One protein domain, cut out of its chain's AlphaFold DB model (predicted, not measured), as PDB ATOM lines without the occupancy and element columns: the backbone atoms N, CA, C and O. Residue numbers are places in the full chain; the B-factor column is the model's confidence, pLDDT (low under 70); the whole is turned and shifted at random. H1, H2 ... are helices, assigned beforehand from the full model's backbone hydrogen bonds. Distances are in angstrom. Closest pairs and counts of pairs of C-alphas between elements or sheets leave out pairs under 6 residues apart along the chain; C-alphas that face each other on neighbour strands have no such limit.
ATOM      1  N   GLN A  59      75.497  65.555 -28.165       87.19
ATOM      2  CA  GLN A  59      76.390  65.442 -27.017       87.19
ATOM      3  C   GLN A  59      77.664  66.269 -27.207       87.19
ATOM      4  O   GLN A  59      77.930  66.834 -28.266       87.19
ATOM      5  N   GLY A  60      78.461  66.321 -26.143       89.19
ATOM      6  CA  GLY A  60      79.791  66.903 -26.158       89.19
ATOM      7  C   GLY A  60      79.826  68.400 -25.879       89.19
ATOM      8  O   GLY A  60      78.815  69.077 -25.673       89.19
ATOM      9  N   LEU A  61      81.057  68.907 -25.896       88.69
ATOM     10  CA  LEU A  61      81.406  70.246 -25.436       88.69
ATOM     11  C   LEU A  61      80.593  71.381 -26.088       88.69
ATOM     12  O   LEU A  61      80.218  72.306 -25.373       88.69
ATOM     13  N   PRO A  62      80.274  71.361 -27.398       87.81
ATOM     14  CA  PRO A  62      79.510  72.452 -27.999       87.81
ATOM     15  C   PRO A  62      78.116  72.639 -27.388       87.81
ATOM     16  O   PRO A  62      77.662  73.772 -27.241       87.81
ATOM     17  N   VAL A  63      77.446  71.540 -27.024       88.12
ATOM     18  CA  VAL A  63      76.118  71.572 -26.394       88.12
ATOM     19  C   VAL A  63      76.238  71.969 -24.922       88.12
ATOM     20  O   VAL A  63      75.450  72.781 -24.441       88.12
ATOM     21  N   GLU A  64      77.255  71.452 -24.229       89.81
ATOM     22  CA  GLU A  64      77.540  71.783 -22.828       89.81
ATOM     23  C   GLU A  64      77.824  73.278 -22.644       89.81
ATOM     24  O   GLU A  64      77.194  73.914 -21.806       89.81
ATOM     25  N   LEU A  65      78.674  73.876 -23.486       89.75
ATOM     26  CA  LEU A  65      79.003  75.305 -23.414       89.75
ATOM     27  C   LEU A  65      77.785  76.204 -23.677       89.75
ATOM     28  O   LEU A  65      77.633  77.252 -23.048       89.75
ATOM     29  N   GLN A  66      76.899  75.812 -24.598       88.62
ATOM     30  CA  GLN A  66      75.659  76.551 -24.838       88.62
ATOM     31  C   GLN A  66      74.720  76.466 -23.623       88.62
ATOM     32  O   GLN A  66      74.110  77.468 -23.251       88.62
ATOM     33  N   ALA A  67      74.628  75.300 -22.977       90.75
ATOM     34  CA  ALA A  67      73.832  75.122 -21.766       90.75
ATOM     35  C   ALA A  67      74.405  75.902 -20.571       90.75
ATOM     36  O   ALA A  67      73.646  76.558 -19.861       90.75
ATOM     37  N   GLU A  68      75.727  75.893 -20.381       91.25
ATOM     38  CA  GLU A  68      76.421  76.703 -19.370       91.25
ATOM     39  C   GLU A  68      76.119  78.193 -19.559       91.25
ATOM     40  O   GLU A  68      75.748  78.880 -18.605       91.25
ATOM     41  N   LYS A  69      76.180  78.675 -20.808       89.31
ATOM     42  CA  LYS A  69      75.853  80.060 -21.159       89.31
ATOM     43  C   LYS A  69      74.405  80.426 -20.822       89.31
ATOM     44  O   LYS A  69      74.167  81.517 -20.311       89.31
ATOM     45  N   GLU A  70      73.441  79.543 -21.084       88.81
ATOM     46  CA  GLU A  70      72.026  79.781 -20.751       88.81
ATOM     47  C   GLU A  70      71.727  79.705 -19.249       88.81
ATOM     48  O   GLU A  70      70.808  80.373 -18.776       88.81
ATOM     49  N   LEU A  71      72.509  78.927 -18.498       89.94
ATOM     50  CA  LEU A  71      72.437  78.858 -17.036       89.94
ATOM     51  C   LEU A  71      73.240  79.968 -16.337       89.94
ATOM     52  O   LEU A  71      73.180  80.073 -15.114       89.94
ATOM     53  N   GLY A  72      73.976  80.795 -17.087       87.62
ATOM     54  CA  GLY A  72      74.800  81.875 -16.542       87.62
ATOM     55  C   GLY A  72      76.061  81.396 -15.814       87.62
ATOM     56  O   GLY A  72      76.569  82.105 -14.951       87.62
ATOM     57  N   ILE A  73      76.565  80.201 -16.135       86.44
ATOM     58  CA  ILE A  73      77.791  79.645 -15.552       86.44
ATOM     59  C   ILE A  73      78.993  80.256 -16.287       86.44
ATOM     60  O   ILE A  73      79.215  79.975 -17.461       86.44
ATOM     61  N   THR A  74      79.765  81.108 -15.609       80.56
ATOM     62  CA  THR A  74      80.926  81.810 -16.199       80.56
ATOM     63  C   THR A  74      82.262  81.138 -15.912       80.56
ATOM     64  O   THR A  74      83.218  81.324 -16.662       80.56
ATOM     65  N   ASP A  75      82.325  80.324 -14.859       78.25
ATOM     66  CA  ASP A  75      83.580  79.771 -14.335       78.25
ATOM     67  C   ASP A  75      83.911  78.391 -14.929       78.25
ATOM     68  O   ASP A  75      84.738  77.653 -14.387       78.25
ATOM     69  N   GLY A  76      83.245  78.005 -16.024       73.75
ATOM     70  CA  GLY A  76      83.392  76.701 -16.679       73.75
ATOM     71  C   GLY A  76      83.236  75.529 -15.703       73.75
ATOM     72  O   GLY A  76      82.440  75.581 -14.764       73.75
ATOM     73  N   LYS A  77      84.056  74.479 -15.873       71.88
ATOM     74  CA  LYS A  77      84.038  73.279 -15.011       71.88
ATOM     75  C   LYS A  77      84.195  73.585 -13.518       71.88
ATOM     76  O   LYS A  77      83.631  72.864 -12.705       71.88
ATOM     77  N   SER A  78      84.930  74.637 -13.145       76.62
ATOM     78  CA  SER A  78      85.081  75.048 -11.740       76.62
ATOM     79  C   SER A  78      83.799  75.610 -11.120       76.62
ATOM     80  O   SER A  78      83.664  75.580  -9.900       76.62
ATOM     81  N   GLY A  79      82.847  76.080 -11.932       73.88
ATOM     82  CA  GLY A  79      81.538  76.551 -11.472       73.88
ATOM     83  C   GLY A  79      80.552  75.426 -11.134       73.88
ATOM     84  O   GLY A  79      79.529  75.675 -10.493       73.88
ATOM     85  N   ILE A  80      80.854  74.187 -11.533       80.44
ATOM     86  CA  ILE A  80      80.004  73.008 -11.331       80.44
ATOM     87  C   ILE A  80      80.651  72.129 -10.265       80.44
ATOM     88  O   ILE A  80      81.583  71.377 -10.533       80.44
ATOM     89  N   THR A  81      80.157  72.224  -9.035       81.06
ATOM     90  CA  THR A  81      80.762  71.542  -7.878       81.06
ATOM     91  C   THR A  81      79.812  70.568  -7.196       81.06
ATOM     92  O   THR A  81      80.255  69.671  -6.482       81.06
ATOM     93  N   THR A  82      78.506  70.703  -7.433       88.81
ATOM     94  CA  THR A  82      77.477  69.874  -6.802       88.81
ATOM     95  C   THR A  82      76.764  68.979  -7.811       88.81
ATOM     96  O   THR A  82      76.576  69.339  -8.975       88.81
ATOM     97  N   GLN A  83      76.284  67.830  -7.335       89.62
ATOM     98  CA  GLN A  83      75.473  66.904  -8.128       89.62
ATOM     99  C   GLN A  83      74.223  67.587  -8.711       89.62
ATOM    100  O   GLN A  83      73.882  67.379  -9.873       89.62
ATOM    101  N   GLN A  84      73.593  68.480  -7.941       89.25
ATOM    102  CA  GLN A  84      72.422  69.234  -8.390       89.25
ATOM    103  C   GLN A  84      72.734  70.142  -9.589       89.25
ATOM    104  O   GLN A  84      71.919  70.266 -10.501       89.25
ATOM    105  N   GLN A  85      73.908  70.777  -9.616       87.56
ATOM    106  CA  GLN A  85      74.319  71.611 -10.748       87.56
ATOM    107  C   GLN A  85      74.565  70.775 -12.008       87.56
ATOM    108  O   GLN A  85      74.189  71.206 -13.096       87.56
ATOM    109  N   ILE A  86      75.130  69.571 -11.865       91.19
ATOM    110  CA  ILE A  86      75.309  68.632 -12.982       91.19
ATOM    111  C   ILE A  86      73.947  68.226 -13.555       91.19
ATOM    112  O   ILE A  86      73.742  68.263 -14.767       91.19
ATOM    113  N   GLU A  87      72.989  67.884 -12.694       93.94
ATOM    114  CA  GLU A  87      71.635  67.518 -13.117       93.94
ATOM    115  C   GLU A  87      70.925  68.669 -13.831       93.94
ATOM    116  O   GLU A  87      70.308  68.458 -14.879       93.94
ATOM    117  N   ASN A  88      71.075  69.893 -13.321       92.62
ATOM    118  CA  ASN A  88      70.532  71.092 -13.951       92.62
ATOM    119  C   ASN A  88      71.156  71.337 -15.334       92.62
ATOM    120  O   ASN A  88      70.429  71.645 -16.280       92.62
ATOM    121  N   LEU A  89      72.472  71.147 -15.481       91.94
ATOM    122  CA  LEU A  89      73.156  71.262 -16.769       91.94
ATOM    123  C   LEU A  89      72.639  70.221 -17.768       91.94
ATOM    124  O   LEU A  89      72.252  70.569 -18.881       91.94
ATOM    125  N   VAL A  90      72.562  68.950 -17.365       93.00
ATOM    126  CA  VAL A  90      72.054  67.866 -18.222       93.00
ATOM    127  C   VAL A  90      70.601  68.122 -18.632       93.00
ATOM    128  O   VAL A  90      70.233  67.901 -19.791       93.00
ATOM    129  N   ALA A  91      69.766  68.596 -17.706       94.94
ATOM    130  CA  ALA A  91      68.391  68.981 -18.000       94.94
ATOM    131  C   ALA A  91      68.336  70.123 -19.026       94.94
ATOM    132  O   ALA A  91      67.532  70.064 -19.962       94.94
ATOM    133  N   GLN A  92      69.226  71.111 -18.910       93.12
ATOM    134  CA  GLN A  92      69.309  72.209 -19.866       93.12
ATOM    135  C   GLN A  92      69.789  71.748 -21.250       93.12
ATOM    136  O   GLN A  92      69.160  72.109 -22.243       93.12
ATOM    137  N   CYS A  93      70.803  70.882 -21.347       91.88
ATOM    138  CA  CYS A  93      71.233  70.285 -22.621       91.88
ATOM    139  C   CYS A  93      70.076  69.557 -23.331       91.88
ATOM    140  O   CYS A  93      69.860  69.715 -24.533       91.88
ATOM    141  N   LYS A  94      69.267  68.793 -22.582       91.88
ATOM    142  CA  LYS A  94      68.072  68.123 -23.127       91.88
ATOM    143  C   LYS A  94      67.015  69.122 -23.600       91.88
ATOM    144  O   LYS A  94      66.377  68.900 -24.630       91.88
ATOM    145  N   LYS A  95      66.828  70.222 -22.868       91.19
ATOM    146  CA  LYS A  95      65.882  71.288 -23.222       91.19
ATOM    147  C   LYS A  95      66.304  72.021 -24.496       91.19
ATOM    148  O   LYS A  95      65.460  72.255 -25.359       91.19
ATOM    149  N   LEU A  96      67.596  72.314 -24.647       88.06
ATOM    150  CA  LEU A  96      68.178  72.876 -25.869       88.06
ATOM    151  C   LEU A  96      67.858  72.012 -27.089       88.06
ATOM    152  O   LEU A  96      67.338  72.516 -28.083       88.06
ATOM    153  N   PHE A  97      68.075  70.700 -26.975       85.44
ATOM    154  CA  PHE A  97      67.729  69.752 -28.029       85.44
ATOM    155  C   PHE A  97      66.245  69.793 -28.403       85.44
ATOM    156  O   PHE A  97      65.900  69.925 -29.577       85.44
ATOM    157  N   GLN A  98      65.356  69.721 -27.412       86.50
ATOM    158  CA  GLN A  98      63.911  69.757 -27.651       86.50
ATOM    159  C   GLN A  98      63.471  71.058 -28.332       86.50
ATOM    160  O   GLN A  98      62.674  71.023 -29.271       86.50
ATOM    161  N   ASN A  99      64.012  72.197 -27.892       84.56
ATOM    162  CA  ASN A  99      63.735  73.500 -28.488       84.56
ATOM    163  C   ASN A  99      64.217  73.567 -29.937       84.56
ATOM    164  O   ASN A  99      63.476  74.010 -30.812       84.56
ATOM    165  N   PHE A 100      65.429  73.086 -30.205       79.00
ATOM    166  CA  PHE A 100      65.994  73.081 -31.546       79.00
ATOM    167  C   PHE A 100      65.193  72.194 -32.503       79.00
ATOM    168  O   PHE A 100      64.879  72.624 -33.606       79.00
ATOM    169  N   ILE A 101      64.782  70.991 -32.087       77.31
ATOM    170  CA  ILE A 101      63.924  70.131 -32.917       77.31
ATOM    171  C   ILE A 101      62.569  70.798 -33.173       77.31
ATOM    172  O   ILE A 101      62.090  70.798 -34.306       77.31
ATOM    173  N   ARG A 102      61.960  71.403 -32.144       77.00
ATOM    174  CA  ARG A 102      60.666  72.086 -32.262       77.00
ATOM    175  C   ARG A 102      60.724  73.277 -33.222       77.00
ATOM    176  O   ARG A 102      59.797  73.451 -34.011       77.00
ATOM    177  N   ASN A 103      61.795  74.064 -33.165       70.12
ATOM    178  CA  ASN A 103      61.974  75.252 -34.000       70.12
ATOM    179  C   ASN A 103      62.487  74.894 -35.407       70.12
ATOM    180  O   ASN A 103      62.025  75.454 -36.395       70.12
ATOM    181  N   GLY A 104      63.378  73.908 -35.526       58.72
ATOM    182  CA  GLY A 104      63.936  73.435 -36.795       58.72
ATOM    183  C   GLY A 104      62.920  72.713 -37.686       58.72
ATOM    184  O   GLY A 104      62.999  72.824 -38.908       58.72
ATOM    185  N   LEU A 105      61.910  72.044 -37.108       49.88
ATOM    186  CA  LEU A 105      60.790  71.468 -37.875       49.88
ATOM    187  C   LEU A 105      59.900  72.528 -38.548       49.88
ATOM    188  O   LEU A 105      59.114  72.194 -39.437       49.88
ATOM    189  N   MET A 106      59.993  73.798 -38.136       31.00
ATOM    190  CA  MET A 106      59.217  74.884 -38.738       31.00
ATOM    191  C   MET A 106      59.712  75.238 -40.152       31.00
ATOM    192  O   MET A 106      58.934  75.756 -40.942       31.00
ATOM    193  N   LEU A 107      60.954  74.882 -40.516       38.28
ATOM    194  CA  LEU A 107      61.514  75.109 -41.858       38.28
ATOM    195  C   LEU A 107      61.043  74.089 -42.914       38.28
ATOM    196  O   LEU A 107      61.342  74.252 -44.094       38.28
ATOM    197  N   THR A 108      60.314  73.042 -42.516       34.38
ATOM    198  CA  THR A 108      59.775  72.011 -43.427       34.38
ATOM    199  C   THR A 108      58.247  72.020 -43.523       34.38
ATOM    200  O   THR A 108      57.675  71.107 -44.112       34.38
ATOM    201  N   LYS A 109      57.571  73.020 -42.939       26.91
ATOM    202  CA  LYS A 109      56.129  73.248 -43.112       26.91
ATOM    203  C   LYS A 109      55.906  74.380 -44.116       26.91
ATOM    204  O   LYS A 109      55.648  75.505 -43.712       26.91
ATOM    205  N   ASN A 110      56.020  74.064 -45.400       31.89
ATOM    206  CA  ASN A 110      55.392  74.809 -46.491       31.89
ATOM    207  C   ASN A 110      54.677  73.802 -47.384       31.89
ATOM    208  O   ASN A 110      55.306  72.759 -47.673       31.89
TER     209      ASN A 110
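AT A GLANCE: This is residues 59 to 110 of the 110 residues of the protein "Isoleucyl-tRNA synthetase (IARS, ileS)" of uncultured marine thaumarchaeote AD1000_50_E11 (UniProt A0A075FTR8). One long helix, H3, is crossed nearly at right angles by the shorter H1, with little H2 in the turn between them; residues 98 to 110 stick out as a free arm. The printed part has 52 residues, with three named helices in the order H1, H2, H3 and no named strand, all helix. It is loose, with a radius of gyration of the C-alphas of 13.2 A, and spans 46 by 18 by 17 A.

HOW THE PARTS SIT: H3, residues 83 to 108, touches H1, residues 61 to 71, with residues 89 to 96 alone. Their closest C-alphas, of Cys 93 and Ala 67, are 5.6 A apart; the lines are about perpendicular, at 77 degrees. H2, residues 76 to 79, is apart from H3. It is close to H1 but not clearly touching; their closest C-alphas, of Gly 76 and Glu 68, are 7.5 A apart. Every O i to N i+4 pair is within hydrogen-bond range in H1, and 19 of 22 in H3; H2 is too short for one.

IN THESE COORDINATES: H3 runs 39.0 A, from C-alpha 83 at (75.473, 66.904, -8.128) to C-alpha 108 at (59.775, 72.011, -43.427). H1 measures 15.0 A and H2 5.5 A.

THE WHOLE: The C-alphas farthest apart, of Thr 81 and Asn 110, are 46.3 A apart. The printed part has no cut, and both links are tight. Residues 104 to 110 have pLDDT under 70.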